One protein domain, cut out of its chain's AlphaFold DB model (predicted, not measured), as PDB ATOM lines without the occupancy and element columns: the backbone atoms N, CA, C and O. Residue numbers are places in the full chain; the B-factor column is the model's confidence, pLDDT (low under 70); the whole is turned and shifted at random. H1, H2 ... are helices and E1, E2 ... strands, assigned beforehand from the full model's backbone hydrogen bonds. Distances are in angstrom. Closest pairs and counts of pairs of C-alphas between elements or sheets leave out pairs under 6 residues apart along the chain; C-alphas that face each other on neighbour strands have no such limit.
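This is residues 100 to 145 and 153 to 316 of the 729 residues of an uncharacterized protein of Porphyra umbilicalis (UniProt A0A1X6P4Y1). A long helix, H3, runs through the core; H1 lies side by side with part of it on one side, where H4 also packs at a steep angle, and H6 crosses it on the other. H6 also belongs to an up-and-down bundle with H5 and H8, whose H8 packs on H5 and H6 away from H3; the small H2 lies out near H1, a two-stranded hairpin, E1 and E2, lies near H1, and H7 lies far from the middle on a long excursion with few named elements. The printed part has 210 residues, with eight named helices and two named strands in the order H1 H2 H3 H4 H5 H6 E1 E2 H7 H8; the strands make one antiparallel sheet. The class is mostly helix. The whole is compact, with a radius of gyration of the C-alphas of 17.3 A and spans of 50 by 43 by 41 A.

Start at the sheet: find C-alpha 249 at (-15.224, 27.157, -1.006), where E1, residues 249 to 252, begins, and go on to E2, residues 255 to 258. Next look for the longest helix, H3, residues 155 to 176, which runs 31.3 A from (-22.569, 38.502, 10.666) to (-17.222, 7.664, 11.557). Before it come H1, residues 112 to 119, and H2, residues 128 to 134. After it you meet H4, residues 187 to 199, 18.4 A long; H5, residues 205 to 218, 20.1 A; and H6, residues 231 to 246, 22.1 A. Past the strands, H7 covers residues 275 to 282. H8, residues 299 to 314, runs 22.2 A and ends at C-alpha 314, (-45.763, 19.018, 20.338).

In the hairpin of E1 and E2, antiparallel at 138 degrees, check N 250 and O 257, 2.8 A apart, and N 252 and O 255, 2.7 A apart, both within hydrogen-bond range. From E1 step to H1: their closest C-alphas, those of Ile 250 and Val 117, are 6.2 A apart. H1 touches the hub, H3, at a shallow tilt of 7 degrees, opposite ways, closest at the C-alphas of Thr 118 and Ile 162, 6.0 A. H1 and H2 are near each other. H4 touches H3 at a steep tilt of 68 degrees, only just short of about perpendicular; the closest C-alphas, those of Gly 173 and Ile 190, are 5.6 A apart. H6 touches H3 at 79 degrees, about perpendicular, closest at the C-alphas of Arg 161 and Gly 240, 4.5 A. H5 and H6 form a helical hairpin at a shallow tilt of 27 degrees, closest at the C-alphas of Arg 217 and Val 234, 6.4 A. With H8 they make a bundle, up and down, each helix running against the one before it. H8 touches H5 at the C-alphas of Thr 210 and Ile 301, 6.8 A, and H6 at those of Ala 231 and Ala 312, 6.0 A. H7 touches no helix. In H1 to H8, every O i to N i+4 pair is within hydrogen-bond range.

The two C-alphas farthest apart, those of Lys 283 and Gly 316, are 53.7 A apart. Residues 146 to 152 are not printed, and C-alphas 145 and 153 stand 15.3 A apart across that cut. The links H5 to H6, E2 to H7 and H7 to H8 are long; between the last two, look for residues 271 to 272 paired antiparallel with 291 to 292. The mean pLDDT of the printed part is 80.6, and 47 residues are under 70, among them residues 124 to 143, 226 to 233 and 306 to 316.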
ATOM      1  N   ASP A 100     -29.072   7.446  19.979       87.06
ATOM      2  CA  ASP A 100     -29.145   6.987  21.373       87.06
ATOM      3  C   ASP A 100     -27.810   6.457  21.919       87.06
ATOM      4  O   ASP A 100     -27.475   6.731  23.069       87.06
ATOM      5  N   GLU A 101     -27.010   5.795  21.084       87.81
ATOM      6  CA  GLU A 101     -25.701   5.240  21.463       87.81
ATOM      7  C   GLU A 101     -24.578   6.287  21.482       87.81
ATOM      8  O   GLU A 101     -23.479   6.022  21.964       87.81
ATOM      9  N   LEU A 102     -24.830   7.482  20.943       89.94
ATOM     10  CA  LEU A 102     -23.842   8.556  20.823       89.94
ATOM     11  C   LEU A 102     -23.940   9.587  21.958       89.94
ATOM     12  O   LEU A 102     -23.188  10.564  21.966       89.94
ATOM     13  N   LYS A 103     -24.874   9.401  22.896       85.88
ATOM     14  CA  LYS A 103     -25.153  10.347  23.985       85.88
ATOM     15  C   LYS A 103     -23.928  10.614  24.861       85.88
ATOM     16  O   LYS A 103     -23.651  11.772  25.166       85.88
ATOM     17  N   ASP A 104     -23.211   9.552  25.213       82.94
ATOM     18  CA  ASP A 104     -22.113   9.579  26.185       82.94
ATOM     19  C   ASP A 104     -20.727   9.589  25.509       82.94
ATOM     20  O   ASP A 104     -19.711   9.354  26.154       82.94
ATOM     21  N   MET A 105     -20.662   9.861  24.198       85.25
ATOM     22  CA  MET A 105     -19.391  10.004  23.483       85.25
ATOM     23  C   MET A 105     -18.746  11.368  23.747       85.25
ATOM     24  O   MET A 105     -19.307  12.410  23.391       85.25
ATOM     25  N   ASP A 106     -17.527  11.354  24.283       78.75
ATOM     26  CA  ASP A 106     -16.813  12.535  24.781       78.75
ATOM     27  C   ASP A 106     -15.440  12.778  24.123       78.75
ATOM     28  O   ASP A 106     -14.643  13.574  24.618       78.75
ATOM     29  N   ASP A 107     -15.172  12.163  22.963       88.75
ATOM     30  CA  ASP A 107     -13.875  12.292  22.289       88.75
ATOM     31  C   ASP A 107     -13.499  13.769  22.003       88.75
ATOM     32  O   ASP A 107     -14.283  14.509  21.387       88.75
ATOM     33  N   PRO A 108     -12.289  14.222  22.397       87.12
ATOM     34  CA  PRO A 108     -11.898  15.627  22.325       87.12
ATOM     35  C   PRO A 108     -11.471  16.090  20.923       87.12
ATOM     36  O   PRO A 108     -11.081  17.250  20.772       87.12
ATOM     37  N   PHE A 109     -11.537  15.236  19.893       93.12
ATOM     38  CA  PHE A 109     -11.053  15.537  18.544       93.12
ATOM     39  C   PHE A 109     -11.578  16.875  17.997       93.12
ATOM     40  O   PHE A 109     -12.770  17.193  18.116       93.12
ATOM     41  N   VAL A 110     -10.685  17.628  17.344       91.75
ATOM     42  CA  VAL A 110     -11.004  18.856  16.606       91.75
ATOM     43  C   VAL A 110     -10.354  18.825  15.226       91.75
ATOM     44  O   VAL A 110      -9.132  18.741  15.119       91.75
ATOM     45  N   SER A 111     -11.162  18.974  14.175       93.88
ATOM     46  CA  SER A 111     -10.683  18.984  12.791       93.88
ATOM     47  C   SER A 111      -9.849  20.231  12.491       93.88
ATOM     48  O   SER A 111     -10.353  21.354  12.533       93.88
ATOM     49  N   GLN A 112      -8.574  20.037  12.148       92.38
ATOM     50  CA  GLN A 112      -7.700  21.127  11.710       92.38
ATOM     51  C   GLN A 112      -8.055  21.587  10.300       92.38
ATOM     52  O   GLN A 112      -8.117  22.792  10.067       92.38
ATOM     53  N   PHE A 113      -8.399  20.653   9.411       92.44
ATOM     54  CA  PHE A 113      -8.905  20.955   8.077       92.44
ATOM     55  C   PHE A 113     -10.056  21.971   8.111       92.44
ATOM     56  O   PHE A 113      -9.975  23.007   7.455       92.44
ATOM     57  N   MET A 114     -11.108  21.729   8.901       92.81
ATOM     58  CA  MET A 114     -12.261  22.638   8.920       92.81
ATOM     59  C   MET A 114     -11.964  23.969   9.625       92.81
ATOM     60  O   MET A 114     -12.532  25.006   9.271       92.81
ATOM     61  N   MET A 115     -11.049  23.970  10.597       88.06
ATOM     62  CA  MET A 115     -10.561  25.207  11.212       88.06
ATOM     63  C   MET A 115      -9.858  26.100  10.184       88.06
ATOM     64  O   MET A 115     -10.100  27.306  10.167       88.06
ATOM     65  N   ASP A 116      -9.062  25.515   9.287       86.44
ATOM     66  CA  ASP A 116      -8.382  26.264   8.228       86.44
ATOM     67  C   ASP A 116      -9.375  26.819   7.209       86.44
ATOM     68  O   ASP A 116      -9.335  28.011   6.903       86.44
ATOM     69  N   VAL A 117     -10.345  26.008   6.771       88.50
ATOM     70  CA  VAL A 117     -11.408  26.463   5.860       88.50
ATOM     71  C   VAL A 117     -12.168  27.650   6.453       88.50
ATOM     72  O   VAL A 117     -12.281  28.702   5.823       88.50
ATOM     73  N   THR A 118     -12.666  27.506   7.681       88.12
ATOM     74  CA  THR A 118     -13.502  28.533   8.321       88.12
ATOM     75  C   THR A 118     -12.735  29.797   8.711       88.12
ATOM     76  O   THR A 118     -13.347  30.859   8.799       88.12
ATOM     77  N   SER A 119     -11.406  29.737   8.869       83.31
ATOM     78  CA  SER A 119     -10.569  30.917   9.145       83.31
ATOM     79  C   SER A 119     -10.619  31.981   8.036       83.31
ATOM     80  O   SER A 119     -10.450  33.177   8.302       83.31
ATOM     81  N   SER A 120     -10.895  31.552   6.798       82.06
ATOM     82  CA  SER A 120     -11.054  32.416   5.624       82.06
ATOM     83  C   SER A 120     -12.440  33.068   5.530       82.06
ATOM     84  O   SER A 120     -12.619  34.039   4.795       82.06
ATOM     85  N   TRP A 121     -13.433  32.568   6.273       84.81
ATOM     86  CA  TRP A 121     -14.812  33.048   6.182       84.81
ATOM     87  C   TRP A 121     -15.027  34.324   7.006       84.81
ATOM     88  O   TRP A 121     -14.383  34.494   8.046       84.81
ATOM     89  N   PRO A 122     -15.951  35.218   6.593       82.06
ATOM     90  CA  PRO A 122     -16.254  36.430   7.347       82.06
ATOM     91  C   PRO A 122     -16.600  36.117   8.807       82.06
ATOM     92  O   PRO A 122     -17.484  35.300   9.067       82.06
ATOM     93  N   GLN A 123     -15.926  36.771   9.758       74.56
ATOM     94  CA  GLN A 123     -16.136  36.563  11.199       74.56
ATOM     95  C   GLN A 123     -15.816  37.808  12.046       74.56
ATOM     96  O   GLN A 123     -15.049  38.667  11.601       74.56
ATOM     97  N   PRO A 124     -16.381  37.944  13.267       65.56
ATOM     98  CA  PRO A 124     -16.129  39.099  14.118       65.56
ATOM     99  C   PRO A 124     -14.677  39.113  14.590       65.56
ATOM    100  O   PRO A 124     -14.098  38.072  14.904       65.56
ATOM    101  N   SER A 125     -14.109  40.306  14.732       62.94
ATOM    102  CA  SER A 125     -12.740  40.453  15.213       62.94
ATOM    103  C   SER A 125     -12.577  40.128  16.703       62.94
ATOM    104  O   SER A 125     -11.452  40.011  17.142       62.94
ATOM    105  N   THR A 126     -13.603  39.938  17.534       57.69
ATOM    106  CA  THR A 126     -13.411  39.778  19.000       57.69
ATOM    107  C   THR A 126     -14.003  38.499  19.609       57.69
ATOM    108  O   THR A 126     -14.192  38.428  20.817       57.69
ATOM    109  N   SER A 127     -14.257  37.446  18.825       60.62
ATOM    110  CA  SER A 127     -14.942  36.232  19.316       60.62
ATOM    111  C   SER A 127     -14.077  35.291  20.188       60.62
ATOM    112  O   SER A 127     -12.850  35.247  20.071       60.62
ATOM    113  N   ARG A 128     -14.711  34.450  21.031       57.38
ATOM    114  CA  ARG A 128     -14.031  33.339  21.747       57.38
ATOM    115  C   ARG A 128     -13.367  32.346  20.790       57.38
ATOM    116  O   ARG A 128     -12.268  31.873  21.070       57.38
ATOM    117  N   LEU A 129     -13.994  32.091  19.639       58.50
ATOM    118  CA  LEU A 129     -13.410  31.285  18.565       58.50
ATOM    119  C   LEU A 129     -12.077  31.885  18.091       58.50
ATOM    120  O   LEU A 129     -11.109  31.147  17.940       58.50
ATOM    121  N   ARG A 130     -11.982  33.221  17.977       63.72
ATOM    122  CA  ARG A 130     -10.723  33.921  17.683       63.72
ATOM    123  C   ARG A 130      -9.689  33.719  18.787       63.72
ATOM    124  O   ARG A 130      -8.538  33.440  18.478       63.72
ATOM    125  N   LYS A 131     -10.073  33.831  20.065       61.16
ATOM    126  CA  LYS A 131      -9.151  33.565  21.191       61.16
ATOM    127  C   LYS A 131      -8.595  32.130  21.115       61.16
ATOM    128  O   LYS A 131      -7.390  31.952  21.262       61.16
ATOM    129  N   SER A 132      -9.435  31.146  20.779       62.34
ATOM    130  CA  SER A 132      -9.036  29.740  20.583       62.34
ATOM    131  C   SER A 132      -8.187  29.492  19.324       62.34
ATOM    132  O   SER A 132      -7.278  28.663  19.342       62.34
ATOM    133  N   GLN A 133      -8.450  30.199  18.224       63.00
ATOM    134  CA  GLN A 133      -7.642  30.125  16.999       63.00
ATOM    135  C   GLN A 133      -6.268  30.775  17.194       63.00
ATOM    136  O   GLN A 133      -5.250  30.185  16.832       63.00
ATOM    137  N   ASN A 134      -6.230  31.935  17.854       66.00
ATOM    138  CA  ASN A 134      -4.998  32.638  18.201       66.00
ATOM    139  C   ASN A 134      -4.132  31.811  19.161       66.00
ATOM    140  O   ASN A 134      -2.926  31.719  18.957       66.00
ATOM    141  N   SER A 135      -4.727  31.159  20.171       61.62
ATOM    142  CA  SER A 135      -3.985  30.270  21.081       61.62
ATOM    143  C   SER A 135      -3.432  29.023  20.381       61.62
ATOM    144  O   SER A 135      -2.549  28.362  20.913       61.62
ATOM    145  N   ARG A 136      -3.946  28.698  19.188       64.06
ATOM    146  CA  ARG A 136      -3.451  27.635  18.299       64.06
ATOM    147  C   ARG A 136      -2.544  28.167  17.177       64.06
ATOM    148  O   ARG A 136      -2.229  27.417  16.261       64.06
ATOM    149  N   GLY A 137      -2.140  29.440  17.237       58.50
ATOM    150  CA  GLY A 137      -1.192  30.058  16.303       58.50
ATOM    151  C   GLY A 137      -1.749  30.377  14.911       58.50
ATOM    152  O   GLY A 137      -0.966  30.597  13.992       58.50
ATOM    153  N   LYS A 138      -3.077  30.393  14.724       62.16
ATOM    154  CA  LYS A 138      -3.711  30.601  13.411       62.16
ATOM    155  C   LYS A 138      -4.328  31.998  13.302       62.16
ATOM    156  O   LYS A 138      -5.298  32.306  13.995       62.16
ATOM    157  N   GLU A 139      -3.793  32.838  12.412       64.44
ATOM    158  CA  GLU A 139      -4.414  34.119  12.050       64.44
ATOM    159  C   GLU A 139      -5.640  33.907  11.149       64.44
ATOM    160  O   GLU A 139      -5.584  33.210  10.139       64.44
ATOM    161  N   SER A 140      -6.759  34.549  11.493       68.25
ATOM    162  CA  SER A 140      -8.003  34.461  10.726       68.25
ATOM    163  C   SER A 140      -8.103  35.544   9.656       68.25
ATOM    164  O   SER A 140      -8.445  36.695   9.943       68.25
ATOM    165  N   VAL A 141      -7.867  35.160   8.402       69.44
ATOM    166  CA  VAL A 141      -7.936  36.047   7.228       69.44
ATOM    167  C   VAL A 141      -9.326  36.674   7.055       69.44
ATOM    168  O   VAL A 141      -9.429  37.830   6.642       69.44
ATOM    169  N   GLY A 142     -10.391  35.963   7.430       67.31
ATOM    170  CA  GLY A 142     -11.775  36.434   7.332       67.31
ATOM    171  C   GLY A 142     -12.214  37.432   8.416       67.31
ATOM    172  O   GLY A 142     -13.302  37.998   8.327       67.31
ATOM    173  N   ALA A 143     -11.377  37.712   9.420       66.75
ATOM    174  CA  ALA A 143     -11.676  38.637  10.521       66.75
ATOM    175  C   ALA A 143     -11.251  40.094  10.226       66.75
ATOM    176  O   ALA A 143     -10.721  40.793  11.094       66.75
ATOM    177  N   ARG A 144     -11.435  40.557   8.981       71.81
ATOM    178  CA  ARG A 144     -11.035  41.900   8.516       71.81
ATOM    179  C   ARG A 144     -12.201  42.890   8.550       71.81
ATOM    180  O   ARG A 144     -13.364  42.523   8.381       71.81
ATOM    181  N   ARG A 145     -11.898  44.183   8.723       59.38
ATOM    182  CA  ARG A 145     -12.909  45.250   8.626       59.38
ATOM    183  C   ARG A 145     -13.538  45.214   7.229       59.38
ATOM    184  O   ARG A 145     -12.827  45.307   6.235       59.38
ATOM    185  N   ALA A 153     -25.181  37.951   3.368       61.53
ATOM    186  CA  ALA A 153     -25.356  37.275   4.652       61.53
ATOM    187  C   ALA A 153     -24.914  38.169   5.818       61.53
ATOM    188  O   ALA A 153     -23.868  38.815   5.767       61.53
ATOM    189  N   THR A 154     -25.707  38.176   6.893       69.81
ATOM    190  CA  THR A 154     -25.386  38.933   8.114       69.81
ATOM    191  C   THR A 154     -24.240  38.287   8.891       69.81
ATOM    192  O   THR A 154     -23.954  37.097   8.725       69.81
ATOM    193  N   MET A 155     -23.625  39.042   9.807       71.56
ATOM    194  CA  MET A 155     -22.569  38.502  10.666       71.56
ATOM    195  C   MET A 155     -23.073  37.313  11.509       71.56
ATOM    196  O   MET A 155     -22.403  36.290  11.619       71.56
ATOM    197  N   LYS A 156     -24.314  37.394  12.006       69.44
ATOM    198  CA  LYS A 156     -24.987  36.300  12.721       69.44
ATOM    199  C   LYS A 156     -25.097  35.033  11.867       69.44
ATOM    200  O   LYS A 156     -24.826  33.928  12.338       69.44
ATOM    201  N   THR A 157     -25.468  35.184  10.595       72.94
ATOM    202  CA  THR A 157     -25.562  34.066   9.645       72.94
ATOM    203  C   THR A 157     -24.208  33.389   9.443       72.94
ATOM    204  O   THR A 157     -24.131  32.162   9.444       72.94
ATOM    205  N   TRP A 158     -23.139  34.170   9.294       80.06
ATOM    206  CA  TRP A 158     -21.780  33.646   9.155       80.06
ATOM    207  C   TRP A 158     -21.299  32.924  10.417       80.06
ATOM    208  O   TRP A 158     -20.822  31.797  10.305       80.06
ATOM    209  N   SER A 159     -21.519  33.490  11.608       76.06
ATOM    210  CA  SER A 159     -21.223  32.813  12.881       76.06
ATOM    211  C   SER A 159     -21.917  31.451  12.970       76.06
ATOM    212  O   SER A 159     -21.288  30.447  13.297       76.06
ATOM    213  N   SER A 160     -23.200  31.384  12.600       80.06
ATOM    214  CA  SER A 160     -23.959  30.128  12.571       80.06
ATOM    215  C   SER A 160     -23.390  29.102  11.574       80.06
ATOM    216  O   SER A 160     -23.232  27.926  11.914       80.06
ATOM    217  N   ARG A 161     -23.001  29.537  10.367       87.44
ATOM    218  CA  ARG A 161     -22.356  28.680   9.350       87.44
ATOM    219  C   ARG A 161     -21.018  28.119   9.830       87.44
ATOM    220  O   ARG A 161     -20.793  26.920   9.687       87.44
ATOM    221  N   ILE A 162     -20.168  28.957  10.426       85.44
ATOM    222  CA  ILE A 162     -18.865  28.549  10.973       85.44
ATOM    223  C   ILE A 162     -19.059  27.509  12.081       85.44
ATOM    224  O   ILE A 162     -18.466  26.432  12.023       85.44
ATOM    225  N   ARG A 163     -19.950  27.781  13.048       86.25
ATOM    226  CA  ARG A 163     -20.276  26.836  14.132       86.25
ATOM    227  C   ARG A 163     -20.772  25.500  13.590       86.25
ATOM    228  O   ARG A 163     -20.320  24.451  14.037       86.25
ATOM    229  N   THR A 164     -21.677  25.539  12.615       91.50
ATOM    230  CA  THR A 164     -22.230  24.336  11.984       91.50
ATOM    231  C   THR A 164     -21.139  23.509  11.308       91.50
ATOM    232  O   THR A 164     -21.080  22.302  11.521       91.50
ATOM    233  N   ALA A 165     -20.265  24.151  10.530       92.69
ATOM    234  CA  ALA A 165     -19.200  23.469   9.802       92.69
ATOM    235  C   ALA A 165     -18.194  22.801  10.749       92.69
ATOM    236  O   ALA A 165     -17.889  21.621  10.582       92.69
ATOM    237  N   LEU A 166     -17.748  23.518  11.786       91.50
ATOM    238  CA  LEU A 166     -16.839  22.983  12.804       91.50
ATOM    239  C   LEU A 166     -17.463  21.821  13.581       91.50
ATOM    240  O   LEU A 166     -16.842  20.769  13.723       91.50
ATOM    241  N   ALA A 167     -18.703  21.983  14.049       92.56
ATOM    242  CA  ALA A 167     -19.409  20.941  14.789       92.56
ATOM    243  C   ALA A 167     -19.614  19.680  13.938       92.56
ATOM    244  O   ALA A 167     -19.406  18.573  14.426       92.56
ATOM    245  N   PHE A 168     -19.977  19.843  12.664       96.19
ATOM    246  CA  PHE A 168     -20.187  18.720  11.761       96.19
ATOM    247  C   PHE A 168     -18.878  17.998  11.418       96.19
ATOM    248  O   PHE A 168     -18.829  16.774  11.476       96.19
ATOM    249  N   ALA A 169     -17.793  18.727  11.139       96.12
ATOM    250  CA  ALA A 169     -16.483  18.126  10.880       96.12
ATOM    251  C   ALA A 169     -15.949  17.344  12.093       96.12
ATOM    252  O   ALA A 169     -15.449  16.229  11.947       96.12
ATOM    253  N   ASN A 170     -16.110  17.896  13.299       95.00
ATOM    254  CA  ASN A 170     -15.753  17.197  14.531       95.00
ATOM    255  C   ASN A 170     -16.625  15.952  14.731       95.00
ATOM    256  O   ASN A 170     -16.097  14.896  15.061       95.00
ATOM    257  N   PHE A 171     -17.934  16.046  14.478       95.69
ATOM    258  CA  PHE A 171     -18.845  14.904  14.554       95.69
ATOM    259  C   PHE A 171     -18.434  13.777  13.596       95.69
ATOM    260  O   PHE A 171     -18.361  12.627  14.013       95.69
ATOM    261  N   VAL A 172     -18.090  14.098  12.343       96.25
ATOM    262  CA  VAL A 172     -17.569  13.118  11.372       96.25
ATOM    263  C   VAL A 172     -16.319  12.426  11.925       96.25
ATOM    264  O   VAL A 172     -16.264  11.198  11.968       96.25
ATOM    265  N   GLY A 173     -15.348  13.198  12.420       95.25
ATOM    266  CA  GLY A 173     -14.121  12.641  12.987       95.25
ATOM    267  C   GLY A 173     -14.383  11.710  14.174       95.25
ATOM    268  O   GLY A 173     -13.823  10.622  14.241       95.25
ATOM    269  N   ARG A 174     -15.287  12.096  15.075       94.19
ATOM    270  CA  ARG A 174     -15.584  11.337  16.299       94.19
ATOM    271  C   ARG A 174     -16.426  10.088  16.045       94.19
ATOM    272  O   ARG A 174     -16.241   9.093  16.732       94.19
ATOM    273  N   VAL A 175     -17.357  10.142  15.091       94.00
ATOM    274  CA  VAL A 175     -18.392   9.107  14.927       94.00
ATOM    275  C   VAL A 175     -18.066   8.107  13.826       94.00
ATOM    276  O   VAL A 175     -18.373   6.930  13.989       94.00
ATOM    277  N   VAL A 176     -17.454   8.543  12.719       93.81
ATOM    278  CA  VAL A 176     -17.222   7.664  11.557       93.81
ATOM    279  C   VAL A 176     -15.746   7.429  11.237       93.81
ATOM    280  O   VAL A 176     -15.439   6.540  10.445       93.81
ATOM    281  N   CYS A 177     -14.820   8.178  11.845       94.00
ATOM    282  CA  CYS A 177     -13.376   7.969  11.666       94.00
ATOM    283  C   CYS A 177     -12.701   7.219  12.828       94.00
ATOM    284  O   CYS A 177     -11.536   6.845  12.693       94.00
ATOM    285  N   ILE A 178     -13.406   6.984  13.940       92.25
ATOM    286  CA  ILE A 178     -12.905   6.227  15.094       92.25
ATOM    287  C   ILE A 178     -13.679   4.914  15.199       92.25
ATOM    288  O   ILE A 178     -14.898   4.905  15.368       92.25
ATOM    289  N   ASP A 179     -12.953   3.803  15.115       90.06
ATOM    290  CA  ASP A 179     -13.487   2.460  15.329       90.06
ATOM    291  C   ASP A 179     -13.353   2.083  16.809       90.06
ATOM    292  O   ASP A 179     -12.225   1.957  17.284       90.06
ATOM    293  N   PRO A 180     -14.465   1.899  17.549       85.31
ATOM    294  CA  PRO A 180     -14.412   1.602  18.979       85.31
ATOM    295  C   PRO A 180     -13.805   0.225  19.279       85.31
ATOM    296  O   PRO A 180     -13.397  -0.020  20.409       85.31
ATOM    297  N   SER A 181     -13.737  -0.672  18.287       87.81
ATOM    298  CA  SER A 181     -13.103  -1.989  18.429       87.81
ATOM    299  C   SER A 181     -11.578  -1.948  18.277       87.81
ATOM    300  O   SER A 181     -10.907  -2.952  18.514       87.81
ATOM    301  N   LYS A 182     -11.016  -0.800  17.875       90.06
ATOM    302  CA  LYS A 182      -9.587  -0.617  17.604       90.06
ATOM    303  C   LYS A 182      -8.995   0.491  18.479       90.06
ATOM    304  O   LYS A 182      -9.723   1.352  18.971       90.06
ATOM    305  N   PRO A 183      -7.660   0.522  18.650       90.75
ATOM    306  CA  PRO A 183      -6.996   1.659  19.273       90.75
ATOM    307  C   PRO A 183      -7.337   2.966  18.547       90.75
ATOM    308  O   PRO A 183      -7.317   3.021  17.314       90.75
ATOM    309  N   ARG A 184      -7.625   4.024  19.315       92.75
ATOM    310  CA  ARG A 184      -7.961   5.348  18.777       92.75
ATOM    311  C   ARG A 184      -6.835   5.847  17.852       92.75
ATOM    312  O   ARG A 184      -5.695   5.955  18.309       92.75
ATOM    313  N   PRO A 185      -7.127   6.200  16.586       92.88
ATOM    314  CA  PRO A 185      -6.133   6.788  15.696       92.88
ATOM    315  C   PRO A 185      -5.619   8.139  16.218       92.88
ATOM    316  O   PRO A 185      -6.277   8.816  17.012       92.88
ATOM    317  N   ASN A 186      -4.448   8.567  15.743       93.62
ATOM    318  CA  ASN A 186      -3.969   9.922  16.020       93.62
ATOM    319  C   ASN A 186      -4.840  10.977  15.307       93.62
ATOM    320  O   ASN A 186      -5.469  10.700  14.282       93.62
ATOM    321  N   ASP A 187      -4.850  12.206  15.825       93.12
ATOM    322  CA  ASP A 187      -5.720  13.276  15.315       93.12
ATOM    323  C   ASP A 187      -5.452  13.620  13.841       93.12
ATOM    324  O   ASP A 187      -6.386  13.932  13.107       93.12
ATOM    325  N   ALA A 188      -4.207  13.496  13.368       92.94
ATOM    326  CA  ALA A 188      -3.867  13.705  11.959       92.94
ATOM    327  C   ALA A 188      -4.539  12.671  11.037       92.94
ATOM    328  O   ALA A 188      -5.020  13.008   9.954       92.94
ATOM    329  N   THR A 189      -4.624  11.415  11.478       93.06
ATOM    330  CA  THR A 189      -5.309  10.346  10.742       93.06
ATOM    331  C   THR A 189      -6.817  10.563  10.746       93.06
ATOM    332  O   THR A 189      -7.463  10.381   9.712       93.06
ATOM    333  N   ILE A 190      -7.379  11.002  11.875       95.50
ATOM    334  CA  ILE A 190      -8.805  11.334  11.980       95.50
ATOM    335  C   ILE A 190      -9.138  12.515  11.053       95.50
ATOM    336  O   ILE A 190     -10.078  12.428  10.265       95.50
ATOM    337  N   ASP A 191      -8.338  13.588  11.063       94.62
ATOM    338  CA  ASP A 191      -8.546  14.771  10.213       94.62
ATOM    339  C   ASP A 191      -8.385  14.457   8.717       94.62
ATOM    340  O   ASP A 191      -9.130  14.981   7.883       94.62
ATOM    341  N   ARG A 192      -7.488  13.526   8.362       94.06
ATOM    342  CA  ARG A 192      -7.416  12.959   7.006       94.06
ATOM    343  C   ARG A 192      -8.727  12.263   6.624       94.06
ATOM    344  O   ARG A 192      -9.210  12.464   5.509       94.06
ATOM    345  N   GLY A 193      -9.313  11.487   7.534       92.94
ATOM    346  CA  GLY A 193     -10.630  10.873   7.353       92.94
ATOM    347  C   GLY A 193     -11.733  11.911   7.131       92.94
ATOM    348  O   GLY A 193     -12.489  11.805   6.166       92.94
ATOM    349  N   VAL A 194     -11.769  12.973   7.943       94.81
ATOM    350  CA  VAL A 194     -12.720  14.092   7.790       94.81
ATOM    351  C   VAL A 194     -12.578  14.753   6.420       94.81
ATOM    352  O   VAL A 194     -13.570  14.920   5.710       94.81
ATOM    353  N   ARG A 195     -11.352  15.086   6.001       92.38
ATOM    354  CA  ARG A 195     -11.089  15.661   4.673       92.38
ATOM    355  C   ARG A 195     -11.594  14.749   3.558       92.38
ATOM    356  O   ARG A 195     -12.176  15.228   2.588       92.38
ATOM    357  N   LYS A 196     -11.387  13.440   3.701       90.56
ATOM    358  CA  LYS A 196     -11.841  12.457   2.723       90.56
ATOM    359  C   LYS A 196     -13.364  12.332   2.681       90.56
ATOM    360  O   LYS A 196     -13.914  12.251   1.589       90.56
ATOM    361  N   PHE A 197     -14.047  12.410   3.823       93.00
ATOM    362  CA  PHE A 197     -15.512  12.397   3.890       93.00
ATOM    363  C   PHE A 197     -16.133  13.522   3.049       93.00
ATOM    364  O   PHE A 197     -17.066  13.282   2.291       93.00
ATOM    365  N   PHE A 198     -15.582  14.738   3.123       91.44
ATOM    366  CA  PHE A 198     -16.058  15.869   2.315       91.44
ATOM    367  C   PHE A 198     -15.684  15.774   0.830       91.44
ATOM    368  O   PHE A 198     -16.270  16.480   0.017       91.44
ATOM    369  N   ARG A 199     -14.726  14.923   0.454       87.00
ATOM    370  CA  ARG A 199     -14.296  14.749  -0.943       87.00
ATOM    371  C   ARG A 199     -14.936  13.570  -1.659       87.00
ATOM    372  O   ARG A 199     -14.872  13.547  -2.878       87.00
ATOM    373  N   CYS A 200     -15.432  12.585  -0.913       86.88
ATOM    374  CA  CYS A 200     -15.852  11.293  -1.445       86.88
ATOM    375  C   CYS A 200     -17.226  10.942  -0.880       86.88
ATOM    376  O   CYS A 200     -17.347  10.317   0.179       86.88
ATOM    377  N   LEU A 201     -18.270  11.364  -1.585       89.38
ATOM    378  CA  LEU A 201     -19.640  11.146  -1.144       89.38
ATOM    379  C   LEU A 201     -20.088   9.693  -1.379       89.38
ATOM    380  O   LEU A 201     -19.772   9.054  -2.384       89.38
ATOM    381  N   ALA A 202     -20.832   9.148  -0.416       88.69
ATOM    382  CA  ALA A 202     -21.296   7.754  -0.400       88.69
ATOM    383  C   ALA A 202     -22.756   7.654   0.093       88.69
ATOM    384  O   ALA A 202     -23.209   8.580   0.772       88.69
ATOM    385  N   PRO A 203     -23.488   6.540  -0.137       85.50
ATOM    386  CA  PRO A 203     -24.889   6.393   0.286       85.50
ATOM    387  C   PRO A 203     -25.142   6.775   1.751       85.50
ATOM    388  O   PRO A 203     -26.110   7.466   2.072       85.50
ATOM    389  N   ARG A 204     -24.212   6.393   2.637       87.94
ATOM    390  CA  ARG A 204     -24.271   6.652   4.083       87.94
ATOM    391  C   ARG A 204     -24.167   8.124   4.485       87.94
ATOM    392  O   ARG A 204     -24.508   8.455   5.614       87.94
ATOM    393  N   THR A 205     -23.735   9.022   3.597       91.38
ATOM    394  CA  THR A 205     -23.561  10.459   3.905       91.38
ATOM    395  C   THR A 205     -24.842  11.061   4.485       91.38
ATOM    396  O   THR A 205     -24.794  11.793   5.471       91.38
ATOM    397  N   LYS A 206     -26.001  10.695   3.920       89.75
ATOM    398  CA  LYS A 206     -27.312  11.163   4.391       89.75
ATOM    399  C   LYS A 206     -27.596  10.729   5.828       89.75
ATOM    400  O   LYS A 206     -28.088  11.538   6.606       89.75
ATOM    401  N   VAL A 207     -27.223   9.497   6.177       89.69
ATOM    402  CA  VAL A 207     -27.376   8.938   7.529       89.69
ATOM    403  C   VAL A 207     -26.488   9.686   8.522       89.69
ATOM    404  O   VAL A 207     -26.950  10.086   9.581       89.69
ATOM    405  N   VAL A 208     -25.234   9.973   8.164       93.56
ATOM    406  CA  VAL A 208     -24.334  10.762   9.026       93.56
ATOM    407  C   VAL A 208     -24.906  12.161   9.288       93.56
ATOM    408  O   VAL A 208     -24.874  12.644  10.419       93.56
ATOM    409  N   ILE A 209     -25.473  12.803   8.261       93.19
ATOM    410  CA  ILE A 209     -26.102  14.124   8.378       93.19
ATOM    411  C   ILE A 209     -27.342  14.083   9.281       93.19
ATOM    412  O   ILE A 209     -27.478  14.938  10.159       93.19
ATOM    413  N   THR A 210     -28.255  13.125   9.085       90.50
ATOM    414  CA  THR A 210     -29.464  13.017   9.919       90.50
ATOM    415  C   THR A 210     -29.108  12.696  11.366       90.50
ATOM    416  O   THR A 210     -29.641  13.342  12.268       90.50
ATOM    417  N   THR A 211     -28.156  11.789  11.603       92.31
ATOM    418  CA  THR A 211     -27.678  11.462  12.954       92.31
ATOM    419  C   THR A 211     -27.029  12.670  13.628       92.31
ATOM    420  O   THR A 211     -27.315  12.935  14.795       92.31
ATOM    421  N   PHE A 212     -26.220  13.460  12.909       93.25
ATOM    422  CA  PHE A 212     -25.665  14.711  13.438       93.25
ATOM    423  C   PHE A 212     -26.763  15.689  13.868       93.25
ATOM    424  O   PHE A 212     -26.724  16.216  14.982       93.25
ATOM    425  N   LEU A 213     -27.751  15.931  13.000       90.25
ATOM    426  CA  LEU A 213     -28.850  16.852  13.293       90.25
ATOM    427  C   LEU A 213     -29.696  16.370  14.478       90.25
ATOM    428  O   LEU A 213     -30.107  17.186  15.303       90.25
ATOM    429  N   GLU A 214     -29.907  15.062  14.606       88.25
ATOM    430  CA  GLU A 214     -30.612  14.465  15.738       88.25
ATOM    431  C   GLU A 214     -29.812  14.588  17.045       88.25
ATOM    432  O   GLU A 214     -30.360  15.002  18.067       88.25
ATOM    433  N   CYS A 215     -28.501  14.328  17.019       89.31
ATOM    434  CA  CYS A 215     -27.621  14.530  18.175       89.31
ATOM    435  C   CYS A 215     -27.591  16.003  18.611       89.31
ATOM    436  O   CYS A 215     -27.680  16.296  19.804       89.31
ATOM    437  N   ARG A 216     -27.539  16.946  17.656       86.69
ATOM    438  CA  ARG A 216     -27.665  18.389  17.931       86.69
ATOM    439  C   ARG A 216     -29.000  18.718  18.585       86.69
ATOM    440  O   ARG A 216     -29.014  19.411  19.595       86.69
ATOM    441  N   ARG A 217     -30.111  18.216  18.040       81.12
ATOM    442  CA  ARG A 217     -31.459  18.426  18.594       81.12
ATOM    443  C   ARG A 217     -31.533  17.975  20.052       81.12
ATOM    444  O   ARG A 217     -32.044  18.700  20.902       81.12
ATOM    445  N   ARG A 218     -30.960  16.808  20.353       82.50
ATOM    446  CA  ARG A 218     -30.918  16.234  21.706       82.50
ATOM    447  C   ARG A 218     -29.861  16.859  22.624       82.50
ATOM    448  O   ARG A 218     -29.878  16.576  23.819       82.50
ATOM    449  N   GLY A 219     -29.006  17.736  22.098       82.75
ATOM    450  CA  GLY A 219     -27.999  18.465  22.866       82.75
ATOM    451  C   GLY A 219     -26.767  17.647  23.234       82.75
ATOM    452  O   GLY A 219     -26.164  17.915  24.266       82.75
ATOM    453  N   TYR A 220     -26.415  16.638  22.437       88.56
ATOM    454  CA  TYR A 220     -25.302  15.740  22.743       88.56
ATOM    455  C   TYR A 220     -23.935  16.377  22.455       88.56
ATOM    456  O   TYR A 220     -23.727  17.016  21.413       88.56
ATOM    457  N   ALA A 221     -22.979  16.130  23.356       85.38
ATOM    458  CA  ALA A 221     -21.619  16.677  23.314       85.38
ATOM    459  C   ALA A 221     -20.841  16.266  22.061       85.38
ATOM    460  O   ALA A 221     -20.096  17.072  21.495       85.38
ATOM    461  N   VAL A 222     -21.084  15.054  21.555       88.44
ATOM    462  CA  VAL A 222     -20.480  14.532  20.321       88.44
ATOM    463  C   VAL A 222     -20.725  15.432  19.104       88.44
ATOM    464  O   VAL A 222     -19.855  15.563  18.245       88.44
ATOM    465  N   ALA A 223     -21.869  16.121  19.058       87.31
ATOM    466  CA  ALA A 223     -22.225  17.070  18.008       87.31
ATOM    467  C   ALA A 223     -21.896  18.526  18.402       87.31
ATOM    468  O   ALA A 223     -22.407  19.475  17.810       87.31
ATOM    469  N   GLY A 224     -21.063  18.730  19.426       77.69
ATOM    470  CA  GLY A 224     -20.646  20.037  19.937       77.69
ATOM    471  C   GLY A 224     -21.707  20.762  20.769       77.69
ATOM    472  O   GLY A 224     -21.729  21.991  20.754       77.69
ATOM    473  N   GLY A 225     -22.673  20.049  21.361       71.56
ATOM    474  CA  GLY A 225     -23.795  20.636  22.108       71.56
ATOM    475  C   GLY A 225     -23.775  20.265  23.590       71.56
ATOM    476  O   GLY A 225     -23.321  19.189  23.942       71.56
ATOM    477  N   GLY A 226     -24.272  21.149  24.456       65.19
ATOM    478  CA  GLY A 226     -24.487  20.853  25.885       65.19
ATOM    479  C   GLY A 226     -25.934  21.052  26.346       65.19
ATOM    480  O   GLY A 226     -26.265  20.792  27.499       65.19
ATOM    481  N   ARG A 227     -26.804  21.539  25.455       64.56
ATOM    482  CA  ARG A 227     -28.227  21.795  25.705       64.56
ATOM    483  C   ARG A 227     -29.043  21.352  24.504       64.56
ATOM    484  O   ARG A 227     -28.577  21.446  23.367       64.56
ATOM    485  N   ARG A 228     -30.263  20.877  24.763       69.31
ATOM    486  CA  ARG A 228     -31.238  20.574  23.708       69.31
ATOM    487  C   ARG A 228     -31.515  21.835  22.900       69.31
ATOM    488  O   ARG A 228     -31.661  22.915  23.464       69.31
ATOM    489  N   LEU A 229     -31.558  21.684  21.583       67.06
ATOM    490  CA  LEU A 229     -31.760  22.797  20.667       67.06
ATOM    491  C   LEU A 229     -33.220  22.922  20.255       67.06
ATOM    492  O   LEU A 229     -33.875  21.916  19.991       67.06
ATOM    493  N   SER A 230     -33.660  24.166  20.069       65.88
ATOM    494  CA  SER A 230     -34.950  24.462  19.448       65.88
ATOM    495  C   SER A 230     -34.977  24.133  17.949       65.88
ATOM    496  O   SER A 230     -33.947  24.136  17.271       65.88
ATOM    497  N   ALA A 231     -36.161  23.936  17.376       64.69
ATOM    498  CA  ALA A 231     -36.420  23.752  15.953       64.69
ATOM    499  C   ALA A 231     -35.872  24.895  15.094       64.69
ATOM    500  O   ALA A 231     -35.399  24.652  13.982       64.69
ATOM    501  N   THR A 232     -35.894  26.133  15.596       57.94
ATOM    502  CA  THR A 232     -35.262  27.270  14.906       57.94
ATOM    503  C   THR A 232     -33.753  27.063  14.808       57.94
ATOM    504  O   THR A 232     -33.183  27.211  13.730       57.94
ATOM    505  N   SER A 233     -33.126  26.625  15.898       69.19
ATOM    506  CA  SER A 233     -31.694  26.327  15.923       69.19
ATOM    507  C   SER A 233     -31.370  25.154  14.994       69.19
ATOM    508  O   SER A 233     -30.472  25.257  14.166       69.19
ATOM    509  N   VAL A 234     -32.151  24.066  15.021       74.00
ATOM    510  CA  VAL A 234     -31.973  22.931  14.093       74.00
ATOM    511  C   VAL A 234     -32.123  23.370  12.629       74.00
ATOM    512  O   VAL A 234     -31.371  22.913  11.765       74.00
ATOM    513  N   LYS A 235     -33.044  24.295  12.328       75.31
ATOM    514  CA  LYS A 235     -33.180  24.894  10.991       75.31
ATOM    515  C   LYS A 235     -31.943  25.701  10.590       75.31
ATOM    516  O   LYS A 235     -31.533  25.619   9.430       75.31
ATOM    517  N   ASP A 236     -31.346  26.447  11.512       78.31
ATOM    518  CA  ASP A 236     -30.108  27.189  11.264       78.31
ATOM    519  C   ASP A 236     -28.931  26.241  10.992       78.31
ATOM    520  O   ASP A 236     -28.249  26.416   9.981       78.31
ATOM    521  N   TYR A 237     -28.774  25.166  11.777       84.50
ATOM    522  CA  TYR A 237     -27.799  24.095  11.500       84.50
ATOM    523  C   TYR A 237     -28.037  23.464  10.127       84.50
ATOM    524  O   TYR A 237     -27.120  23.295   9.327       84.50
ATOM    525  N   SER A 238     -29.290  23.162   9.799       85.75
ATOM    526  CA  SER A 238     -29.624  22.566   8.511       85.75
ATOM    527  C   SER A 238     -29.351  23.514   7.335       85.75
ATOM    528  O   SER A 238     -28.928  23.066   6.270       85.75
ATOM    529  N   SER A 239     -29.544  24.821   7.527       85.00
ATOM    530  CA  SER A 239     -29.206  25.854   6.539       85.00
ATOM    531  C   SER A 239     -27.690  26.027   6.396       85.00
ATOM    532  O   SER A 239     -27.194  26.199   5.283       85.00
ATOM    533  N   GLY A 240     -26.948  25.946   7.504       89.19
ATOM    534  CA  GLY A 240     -25.487  25.958   7.519       89.19
ATOM    535  C   GLY A 240     -24.884  24.759   6.786       89.19
ATOM    536  O   GLY A 240     -23.966  24.942   5.994       89.19
ATOM    537  N   LEU A 241     -25.452  23.560   6.959       92.69
ATOM    538  CA  LEU A 241     -25.052  22.373   6.197       92.69
ATOM    539  C   LEU A 241     -25.366  22.522   4.710       92.69
ATOM    540  O   LEU A 241     -24.521  22.207   3.884       92.69
ATOM    541  N   THR A 242     -26.541  23.049   4.347       90.12
ATOM    542  CA  THR A 242     -26.840  23.336   2.934       90.12
ATOM    543  C   THR A 242     -25.779  24.253   2.327       90.12
ATOM    544  O   THR A 242     -25.259  23.926   1.270       90.12
ATOM    545  N   PHE A 243     -25.386  25.328   3.017       90.88
ATOM    546  CA  PHE A 243     -24.288  26.185   2.562       90.88
ATOM    547  C   PHE A 243     -22.957  25.423   2.446       90.88
ATOM    548  O   PHE A 243     -22.280  25.544   1.429       90.88
ATOM    549  N   LEU A 244     -22.593  24.626   3.456       92.25
ATOM    550  CA  LEU A 244     -21.347  23.856   3.470       92.25
ATOM    551  C   LEU A 244     -21.239  22.893   2.281       92.25
ATOM    552  O   LEU A 244     -20.188  22.817   1.658       92.25
ATOM    553  N   PHE A 245     -22.324  22.185   1.967       91.19
ATOM    554  CA  PHE A 245     -22.346  21.212   0.881       91.19
ATOM    555  C   PHE A 245     -22.475  21.864  -0.502       91.19
ATOM    556  O   PHE A 245     -21.875  21.353  -1.432       91.19
ATOM    557  N   SER A 246     -23.209  22.974  -0.669       85.00
ATOM    558  CA  SER A 246     -23.495  23.514  -2.014       85.00
ATOM    559  C   SER A 246     -22.758  24.796  -2.401       85.00
ATOM    560  O   SER A 246     -22.740  25.149  -3.573       85.00
ATOM    561  N   GLU A 247     -22.244  25.567  -1.441       85.31
ATOM    562  CA  GLU A 247     -21.756  26.935  -1.696       85.31
ATOM    563  C   GLU A 247     -20.372  27.219  -1.097       85.31
ATOM    564  O   GLU A 247     -19.708  28.160  -1.538       85.31
ATOM    565  N   ALA A 248     -19.930  26.454  -0.096       87.06
ATOM    566  CA  ALA A 248     -18.671  26.705   0.592       87.06
ATOM    567  C   ALA A 248     -17.455  26.390  -0.284       87.06
ATOM    568  O   ALA A 248     -17.424  25.400  -1.019       87.06
ATOM    569  N   LYS A 249     -16.422  27.231  -0.170       84.50
ATOM    570  CA  LYS A 249     -15.224  27.157  -1.006       84.50
ATOM    571  C   LYS A 249     -13.923  27.278  -0.208       84.50
ATOM    572  O   LYS A 249     -13.932  27.796   0.908       84.50
ATOM    573  N   ILE A 250     -12.837  26.803  -0.811       82.88
ATOM    574  CA  ILE A 250     -11.445  26.852  -0.347       82.88
ATOM    575  C   ILE A 250     -10.539  27.420  -1.439       82.88
ATOM    576  O   ILE A 250     -10.844  27.306  -2.627       82.88
ATOM    577  N   ASP A 251      -9.405  27.988  -1.045       70.81
ATOM    578  CA  ASP A 251      -8.368  28.393  -1.990       70.81
ATOM    579  C   ASP A 251      -7.655  27.150  -2.547       70.81
ATOM    580  O   ASP A 251      -7.192  26.282  -1.805       70.81
ATOM    581  N   GLY A 252      -7.607  27.037  -3.870       63.03
ATOM    582  CA  GLY A 252      -6.991  25.943  -4.608       63.03
ATOM    583  C   GLY A 252      -5.912  26.430  -5.576       63.03
ATOM    584  O   GLY A 252      -5.776  27.616  -5.863       63.03
ATOM    585  N   VAL A 253      -5.156  25.478  -6.135       56.12
ATOM    586  CA  VAL A 253      -3.988  25.734  -7.008       56.12
ATOM    587  C   VAL A 253      -4.341  26.555  -8.264       56.12
ATOM    588  O   VAL A 253      -3.479  27.206  -8.842       56.12
ATOM    589  N   ARG A 254      -5.615  26.553  -8.685       51.66
ATOM    590  CA  ARG A 254      -6.134  27.289  -9.854       51.66
ATOM    591  C   ARG A 254      -7.176  28.361  -9.494       51.66
ATOM    592  O   ARG A 254      -7.960  28.759 -10.348       51.66
ATOM    593  N   GLY A 255      -7.218  28.802  -8.236       71.06
ATOM    594  CA  GLY A 255      -8.243  29.707  -7.713       71.06
ATOM    595  C   GLY A 255      -9.200  28.996  -6.759       71.06
ATOM    596  O   GLY A 255      -8.834  28.022  -6.113       71.06
ATOM    597  N   VAL A 256     -10.430  29.484  -6.643       74.31
ATOM    598  CA  VAL A 256     -11.368  29.037  -5.606       74.31
ATOM    599  C   VAL A 256     -12.040  27.703  -5.986       74.31
ATOM    600  O   VAL A 256     -12.707  27.621  -7.016       74.31
ATOM    601  N   ALA A 257     -11.919  26.679  -5.137       80.38
ATOM    602  CA  ALA A 257     -12.483  25.336  -5.316       80.38
ATOM    603  C   ALA A 257     -13.588  25.029  -4.282       80.38
ATOM    604  O   ALA A 257     -13.544  25.561  -3.174       80.38
ATOM    605  N   PRO A 258     -14.589  24.187  -4.591       84.88
ATOM    606  CA  PRO A 258     -15.619  23.797  -3.623       84.88
ATOM    607  C   PRO A 258     -15.035  22.979  -2.459       84.88
ATOM    608  O   PRO A 258     -14.130  22.167  -2.653       84.88
ATOM    609  N   VAL A 259     -15.582  23.155  -1.247       88.88
ATOM    610  CA  VAL A 259     -15.257  22.295  -0.086       88.88
ATOM    611  C   VAL A 259     -15.675  20.845  -0.352       88.88
ATOM    612  O   VAL A 259     -14.961  19.927   0.047       88.88
ATOM    613  N   VAL A 260     -16.810  20.658  -1.037       89.94
ATOM    614  CA  VAL A 260     -17.373  19.356  -1.417       89.94
ATOM    615  C   VAL A 260     -17.472  19.275  -2.943       89.94
ATOM    616  O   VAL A 260     -18.450  19.761  -3.507       89.94
ATOM    617  N   PRO A 261     -16.468  18.710  -3.634       85.31
ATOM    618  CA  PRO A 261     -16.428  18.684  -5.099       85.31
ATOM    619  C   PRO A 261     -17.594  17.934  -5.750       85.31
ATOM    620  O   PRO A 261     -18.090  18.371  -6.780       85.31
ATOM    621  N   ASP A 262     -18.070  16.863  -5.112       85.00
ATOM    622  CA  ASP A 262     -19.179  16.028  -5.599       85.00
ATOM    623  C   ASP A 262     -20.562  16.709  -5.473       85.00
ATOM    624  O   ASP A 262     -21.590  16.131  -5.825       85.00
ATOM    625  N   CYS A 263     -20.628  17.932  -4.936       84.31
ATOM    626  CA  CYS A 263     -21.856  18.713  -4.820       84.31
ATOM    627  C   CYS A 263     -21.836  19.894  -5.798       84.31
ATOM    628  O   CYS A 263     -21.221  20.924  -5.535       84.31
ATOM    629  N   CYS A 264     -22.559  19.761  -6.912       68.12
ATOM    630  CA  CYS A 264     -22.586  20.780  -7.963       68.12
ATOM    631  C   CYS A 264     -23.432  22.009  -7.582       68.12
ATOM    632  O   CYS A 264     -22.950  23.138  -7.644       68.12
ATOM    633  N   GLU A 265     -24.696  21.806  -7.186       74.94
ATOM    634  CA  GLU A 265     -25.636  22.888  -6.872       74.94
ATOM    635  C   GLU A 265     -26.610  22.519  -5.745       74.94
ATOM    636  O   GLU A 265     -26.791  21.358  -5.373       74.94
ATOM    637  N   ARG A 266     -27.313  23.528  -5.213       76.19
ATOM    638  CA  ARG A 266     -28.256  23.359  -4.098       76.19
ATOM    639  C   ARG A 266     -29.369  22.347  -4.399       76.19
ATOM    640  O   ARG A 266     -29.765  21.625  -3.487       76.19
ATOM    641  N   SER A 267     -29.878  22.308  -5.626       76.50
ATOM    642  CA  SER A 267     -30.991  21.444  -6.044       76.50
ATOM    643  C   SER A 267     -30.553  20.198  -6.812       76.50
ATOM    644  O   SER A 267     -31.416  19.472  -7.299       76.50
ATOM    645  N   SER A 268     -29.246  19.941  -6.942       76.81
ATOM    646  CA  SER A 268     -28.761  18.785  -7.696       76.81
ATOM    647  C   SER A 268     -29.269  17.479  -7.074       76.81
ATOM    648  O   SER A 268     -29.097  17.286  -5.863       76.81
ATOM    649  N   PRO A 269     -29.873  16.578  -7.871       81.38
ATOM    650  CA  PRO A 269     -30.399  15.317  -7.367       81.38
ATOM    651  C   PRO A 269     -29.268  14.444  -6.822       81.38
ATOM    652  O   PRO A 269     -28.209  14.324  -7.433       81.38
ATOM    653  N   TRP A 270     -29.506  13.840  -5.660       86.88
ATOM    654  CA  TRP A 270     -28.582  12.904  -5.028       86.88
ATOM    655  C   TRP A 270     -28.658  11.536  -5.707       86.88
ATOM    656  O   TRP A 270     -29.686  10.862  -5.602       86.88
ATOM    657  N   GLN A 271     -27.586  11.122  -6.379       87.06
ATOM    658  CA  GLN A 271     -27.584   9.926  -7.228       87.06
ATOM    659  C   GLN A 271     -26.201   9.259  -7.310       87.06
ATOM    660  O   GLN A 271     -25.197   9.912  -7.011       87.06
ATOM    661  N   PRO A 272     -26.125   7.975  -7.710       86.31
ATOM    662  CA  PRO A 272     -24.854   7.319  -8.000       86.31
ATOM    663  C   PRO A 272     -24.060   8.056  -9.087       86.31
ATOM    664  O   PRO A 272     -24.649   8.605 -10.019       86.31
ATOM    665  N   LYS A 273     -22.727   8.040  -8.982       86.56
ATOM    666  CA  LYS A 273     -21.830   8.557 -10.026       86.56
ATOM    667  C   LYS A 273     -21.973   7.746 -11.315       86.56
ATOM    668  O   LYS A 273     -22.279   6.552 -11.292       86.56
ATOM    669  N   GLY A 274     -21.729   8.395 -12.452       83.62
ATOM    670  CA  GLY A 274     -21.689   7.700 -13.737       83.62
ATOM    671  C   GLY A 274     -20.477   6.768 -13.823       83.62
ATOM    672  O   GLY A 274     -19.397   7.106 -13.351       83.62
ATOM    673  N   VAL A 275     -20.612   5.618 -14.492       80.31
ATOM    674  CA  VAL A 275     -19.527   4.617 -14.615       80.31
ATOM    675  C   VAL A 275     -18.244   5.212 -15.219       80.31
ATOM    676  O   VAL A 275     -17.142   4.835 -14.832       80.31
ATOM    677  N   ALA A 276     -18.369   6.146 -16.168       78.06
ATOM    678  CA  ALA A 276     -17.221   6.802 -16.798       78.06
ATOM    679  C   ALA A 276     -16.509   7.790 -15.857       78.06
ATOM    680  O   ALA A 276     -15.283   7.798 -15.803       78.06
ATOM    681  N   GLU A 277     -17.276   8.578 -15.099       78.62
ATOM    682  CA  GLU A 277     -16.768   9.498 -14.074       78.62
ATOM    683  C   GLU A 277     -16.039   8.716 -12.975       78.62
ATOM    684  O   GLU A 277     -14.892   9.013 -12.654       78.62
ATOM    685  N   GLN A 278     -16.660   7.637 -12.492       79.06
ATOM    686  CA  GLN A 278     -16.091   6.777 -11.461       79.06
ATOM    687  C   GLN A 278     -14.771   6.131 -11.913       79.06
ATOM    688  O   GLN A 278     -13.783   6.206 -11.190       79.06
ATOM    689  N   ARG A 279     -14.704   5.584 -13.137       80.50
ATOM    690  CA  ARG A 279     -13.461   5.010 -13.694       80.50
ATOM    691  C   ARG A 279     -12.336   6.030 -13.845       80.50
ATOM    692  O   ARG A 279     -11.170   5.652 -13.778       80.50
ATOM    693  N   GLU A 280     -12.653   7.292 -14.122       80.56
ATOM    694  CA  GLU A 280     -11.636   8.337 -14.250       80.56
ATOM    695  C   GLU A 280     -11.086   8.744 -12.881       80.56
ATOM    696  O   GLU A 280      -9.879   8.910 -12.715       80.56
ATOM    697  N   GLU A 281     -11.953   8.830 -11.874       79.88
ATOM    698  CA  GLU A 281     -11.533   9.136 -10.510       79.88
ATOM    699  C   GLU A 281     -10.787   7.973  -9.837       79.88
ATOM    700  O   GLU A 281      -9.839   8.227  -9.094       79.88
ATOM    701  N   GLU A 282     -11.126   6.713 -10.145       81.94
ATOM    702  CA  GLU A 282     -10.399   5.511  -9.686       81.94
ATOM    703  C   GLU A 282      -8.926   5.503 -10.129       81.94
ATOM    704  O   GLU A 282      -8.067   4.951  -9.440       81.94
ATOM    705  N   LYS A 283      -8.591   6.169 -11.244       80.69
ATOM    706  CA  LYS A 283      -7.192   6.336 -11.686       80.69
ATOM    707  C   LYS A 283      -6.395   7.271 -10.779       80.69
ATOM    708  O   LYS A 283      -5.168   7.218 -10.766       80.69
ATOM    709  N   GLN A 284      -7.078   8.159 -10.059       75.69
ATOM    710  CA  GLN A 284      -6.471   9.216  -9.252       75.69
ATOM    711  C   GLN A 284      -6.609   8.942  -7.743       75.69
ATOM    712  O   GLN A 284      -5.802   9.435  -6.952       75.69
ATOM    713  N   ARG A 285      -7.619   8.164  -7.321       76.06
ATOM    714  CA  ARG A 285      -7.974   7.922  -5.910       76.06
ATOM    715  C   ARG A 285      -8.432   6.482  -5.679       76.06
ATOM    716  O   ARG A 285      -9.207   5.953  -6.462       76.06
ATOM    717  N   ALA A 286      -8.026   5.885  -4.555       75.12
ATOM    718  CA  ALA A 286      -8.391   4.504  -4.227       75.12
ATOM    719  C   ALA A 286      -9.862   4.372  -3.798       75.12
ATOM    720  O   ALA A 286     -10.483   3.359  -4.085       75.12
ATOM    721  N   ASP A 287     -10.426   5.411  -3.166       78.81
ATOM    722  CA  ASP A 287     -11.866   5.505  -2.895       78.81
ATOM    723  C   ASP A 287     -12.389   6.851  -3.432       78.81
ATOM    724  O   ASP A 287     -12.282   7.856  -2.727       78.81
ATOM    725  N   PRO A 288     -12.938   6.918  -4.657       78.56
ATOM    726  CA  PRO A 288     -13.424   8.171  -5.253       78.56
ATOM    727  C   PRO A 288     -14.798   8.628  -4.727       78.56
ATOM    728  O   PRO A 288     -15.301   9.690  -5.092       78.56
ATOM    729  N   GLY A 289     -15.426   7.834  -3.857       85.69
ATOM    730  CA  GLY A 289     -16.848   7.976  -3.559       85.69
ATOM    731  C   GLY A 289     -17.705   7.374  -4.672       85.69
ATOM    732  O   GLY A 289     -17.232   7.046  -5.754       85.69
ATOM    733  N   THR A 290     -18.982   7.167  -4.381       87.31
ATOM    734  CA  THR A 290     -19.919   6.475  -5.285       87.31
ATOM    735  C   THR A 290     -21.119   7.334  -5.654       87.31
ATOM    736  O   THR A 290     -21.935   6.908  -6.466       87.31
ATOM    737  N   TYR A 291     -21.262   8.521  -5.056       90.06
ATOM    738  CA  TYR A 291     -22.423   9.394  -5.215       90.06
ATOM    739  C   TYR A 291     -22.023  10.826  -5.563       90.06
ATOM    740  O   TYR A 291     -20.957  11.292  -5.178       90.06
ATOM    741  N   THR A 292     -22.918  11.514  -6.265       89.00
ATOM    742  CA  THR A 292     -22.821  12.930  -6.634       89.00
ATOM    743  C   THR A 292     -24.165  13.632  -6.399       89.00
ATOM    744  O   THR A 292     -25.200  12.991  -6.172       89.00
ATOM    745  N   GLY A 293     -24.156  14.963  -6.422       85.00
ATOM    746  CA  GLY A 293     -25.308  15.811  -6.122       85.00
ATOM    747  C   GLY A 293     -25.427  16.165  -4.639       85.00
ATOM    748  O   GLY A 293     -24.565  15.838  -3.826       85.00
ATOM    749  N   ASN A 294     -26.495  16.876  -4.262       88.75
ATOM    750  CA  ASN A 294     -26.601  17.452  -2.922       88.75
ATOM    751  C   ASN A 294     -27.379  16.538  -1.956       88.75
ATOM    752  O   ASN A 294     -28.602  16.406  -2.094       88.75
ATOM    753  N   PRO A 295     -26.747  15.978  -0.904       89.56
ATOM    754  CA  PRO A 295     -27.448  15.124   0.056       89.56
ATOM    755  C   PRO A 295     -28.543  15.883   0.824       89.56
ATOM    756  O   PRO A 295     -29.533  15.283   1.252       89.56
ATOM    757  N   MET A 296     -28.424  17.212   0.942       89.88
ATOM    758  CA  MET A 296     -29.406  18.076   1.607       89.88
ATOM    759  C   MET A 296     -30.708  18.265   0.808       89.88
ATOM    760  O   MET A 296     -31.677  18.782   1.367       89.88
ATOM    761  N   ALA A 297     -30.746  17.868  -0.471       84.38
ATOM    762  CA  ALA A 297     -31.918  17.978  -1.345       84.38
ATOM    763  C   ALA A 297     -32.843  16.743  -1.295       84.38
ATOM    764  O   ALA A 297     -33.862  16.697  -1.981       84.38
ATOM    765  N   THR A 298     -32.503  15.736  -0.487       82.50
ATOM    766  CA  THR A 298     -33.237  14.464  -0.433       82.50
ATOM    767  C   THR A 298     -34.522  14.516   0.394       82.50
ATOM    768  O   THR A 298     -34.672  15.336   1.307       82.50
ATOM    769  N   ALA A 299     -35.456  13.607   0.077       78.56
ATOM    770  CA  ALA A 299     -36.700  13.435   0.827       78.56
ATOM    771  C   ALA A 299     -36.423  13.124   2.305       78.56
ATOM    772  O   ALA A 299     -37.014  13.772   3.156       78.56
ATOM    773  N   ASP A 300     -35.436  12.274   2.606       77.31
ATOM    774  CA  ASP A 300     -35.045  11.908   3.978       77.31
ATOM    775  C   ASP A 300     -34.766  13.141   4.859       77.31
ATOM    776  O   ASP A 300     -35.287  13.277   5.967       77.31
ATOM    777  N   ILE A 301     -33.981  14.095   4.344       80.56
ATOM    778  CA  ILE A 301     -33.634  15.334   5.056       80.56
ATOM    779  C   ILE A 301     -34.844  16.264   5.173       80.56
ATOM    780  O   ILE A 301     -35.039  16.925   6.199       80.56
ATOM    781  N   ARG A 302     -35.677  16.338   4.131       77.25
ATOM    782  CA  ARG A 302     -36.915  17.125   4.152       77.25
ATOM    783  C   ARG A 302     -37.913  16.569   5.168       77.25
ATOM    784  O   ARG A 302     -38.508  17.348   5.913       77.25
ATOM    785  N   ASP A 303     -38.057  15.256   5.227       77.12
ATOM    786  CA  ASP A 303     -38.997  14.560   6.094       77.12
ATOM    787  C   ASP A 303     -38.510  14.615   7.545       77.12
ATOM    788  O   ASP A 303     -39.300  14.934   8.430       77.12
ATOM    789  N   PHE A 304     -37.198  14.493   7.786       77.50
ATOM    790  CA  PHE A 304     -36.586  14.777   9.089       77.50
ATOM    791  C   PHE A 304     -36.897  16.202   9.571       77.50
ATOM    792  O   PHE A 304     -37.323  16.399  10.713       77.50
ATOM    793  N   ARG A 305     -36.743  17.216   8.705       71.44
ATOM    794  CA  ARG A 305     -37.118  18.609   9.027       71.44
ATOM    795  C   ARG A 305     -38.615  18.723   9.326       71.44
ATOM    796  O   ARG A 305     -39.005  19.444  10.244       71.44
ATOM    797  N   GLY A 306     -39.461  18.039   8.557       66.56
ATOM    798  CA  GLY A 306     -40.911  18.002   8.758       66.56
ATOM    799  C   GLY A 306     -41.299  17.398  10.109       66.56
ATOM    800  O   GLY A 306     -42.044  18.022  10.868       66.56
ATOM    801  N   ALA A 307     -40.737  16.234  10.432       66.69
ATOM    802  CA  ALA A 307     -40.930  15.528  11.690       66.69
ATOM    803  C   ALA A 307     -40.420  16.352  12.876       66.69
ATOM    804  O   ALA A 307     -41.168  16.579  13.817       66.69
ATOM    805  N   THR A 308     -39.212  16.911  12.784       63.84
ATOM    806  CA  THR A 308     -38.635  17.770  13.829       63.84
ATOM    807  C   THR A 308     -39.525  18.972  14.123       63.84
ATOM    808  O   THR A 308     -39.815  19.256  15.280       63.84
ATOM    809  N   ASN A 309     -40.025  19.654  13.087       61.72
ATOM    810  CA  ASN A 309     -40.964  20.760  13.268       61.72
ATOM    811  C   ASN A 309     -42.279  20.307  13.916       61.72
ATOM    812  O   ASN A 309     -42.888  21.072  14.658       61.72
ATOM    813  N   LYS A 310     -42.751  19.091  13.621       59.09
ATOM    814  CA  LYS A 310     -43.959  18.528  14.232       59.09
ATOM    815  C   LYS A 310     -43.726  18.195  15.710       59.09
ATOM    816  O   LYS A 310     -44.554  18.573  16.530       59.09
ATOM    817  N   THR A 311     -42.607  17.561  16.047       56.44
ATOM    818  CA  THR A 311     -42.239  17.195  17.422       56.44
ATOM    819  C   THR A 311     -41.969  18.426  18.278       56.44
ATOM    820  O   THR A 311     -42.573  18.564  19.327       56.44
ATOM    821  N   ALA A 312     -41.190  19.394  17.789       55.62
ATOM    822  CA  ALA A 312     -40.951  20.654  18.495       55.62
ATOM    823  C   ALA A 312     -42.253  21.414  18.802       55.62
ATOM    824  O   ALA A 312     -42.424  21.968  19.883       55.62
ATOM    825  N   ARG A 313     -43.223  21.382  17.878       55.56
ATOM    826  CA  ARG A 313     -44.570  21.922  18.122       55.56
ATOM    827  C   ARG A 313     -45.332  21.156  19.203       55.56
ATOM    828  O   ARG A 313     -46.081  21.789  19.940       55.56
ATOM    829  N   HIS A 314     -45.191  19.832  19.262       49.06
ATOM    830  CA  HIS A 314     -45.763  19.018  20.338       49.06
ATOM    831  C   HIS A 314     -45.096  19.322  21.687       49.06
ATOM    832  O   HIS A 314     -45.799  19.441  22.683       49.06
ATOM    833  N   ASP A 315     -43.783  19.554  21.691       47.22
ATOM    834  CA  ASP A 315     -42.976  19.846  22.883       47.22
ATOM    835  C   ASP A 315     -43.082  21.316  23.347       47.22
ATOM    836  O   ASP A 315     -42.406  21.744  24.280       47.22
ATOM    837  N   GLY A 316     -43.960  22.107  22.722       40.59
ATOM    838  CA  GLY A 316     -44.287  23.466  23.149       40.59
ATOM    839  C   GLY A 316     -43.403  24.568  22.566       40.59
ATOM    840  O   GLY A 316     -43.571  25.729  22.943       40.59
TER     841      GLY A 316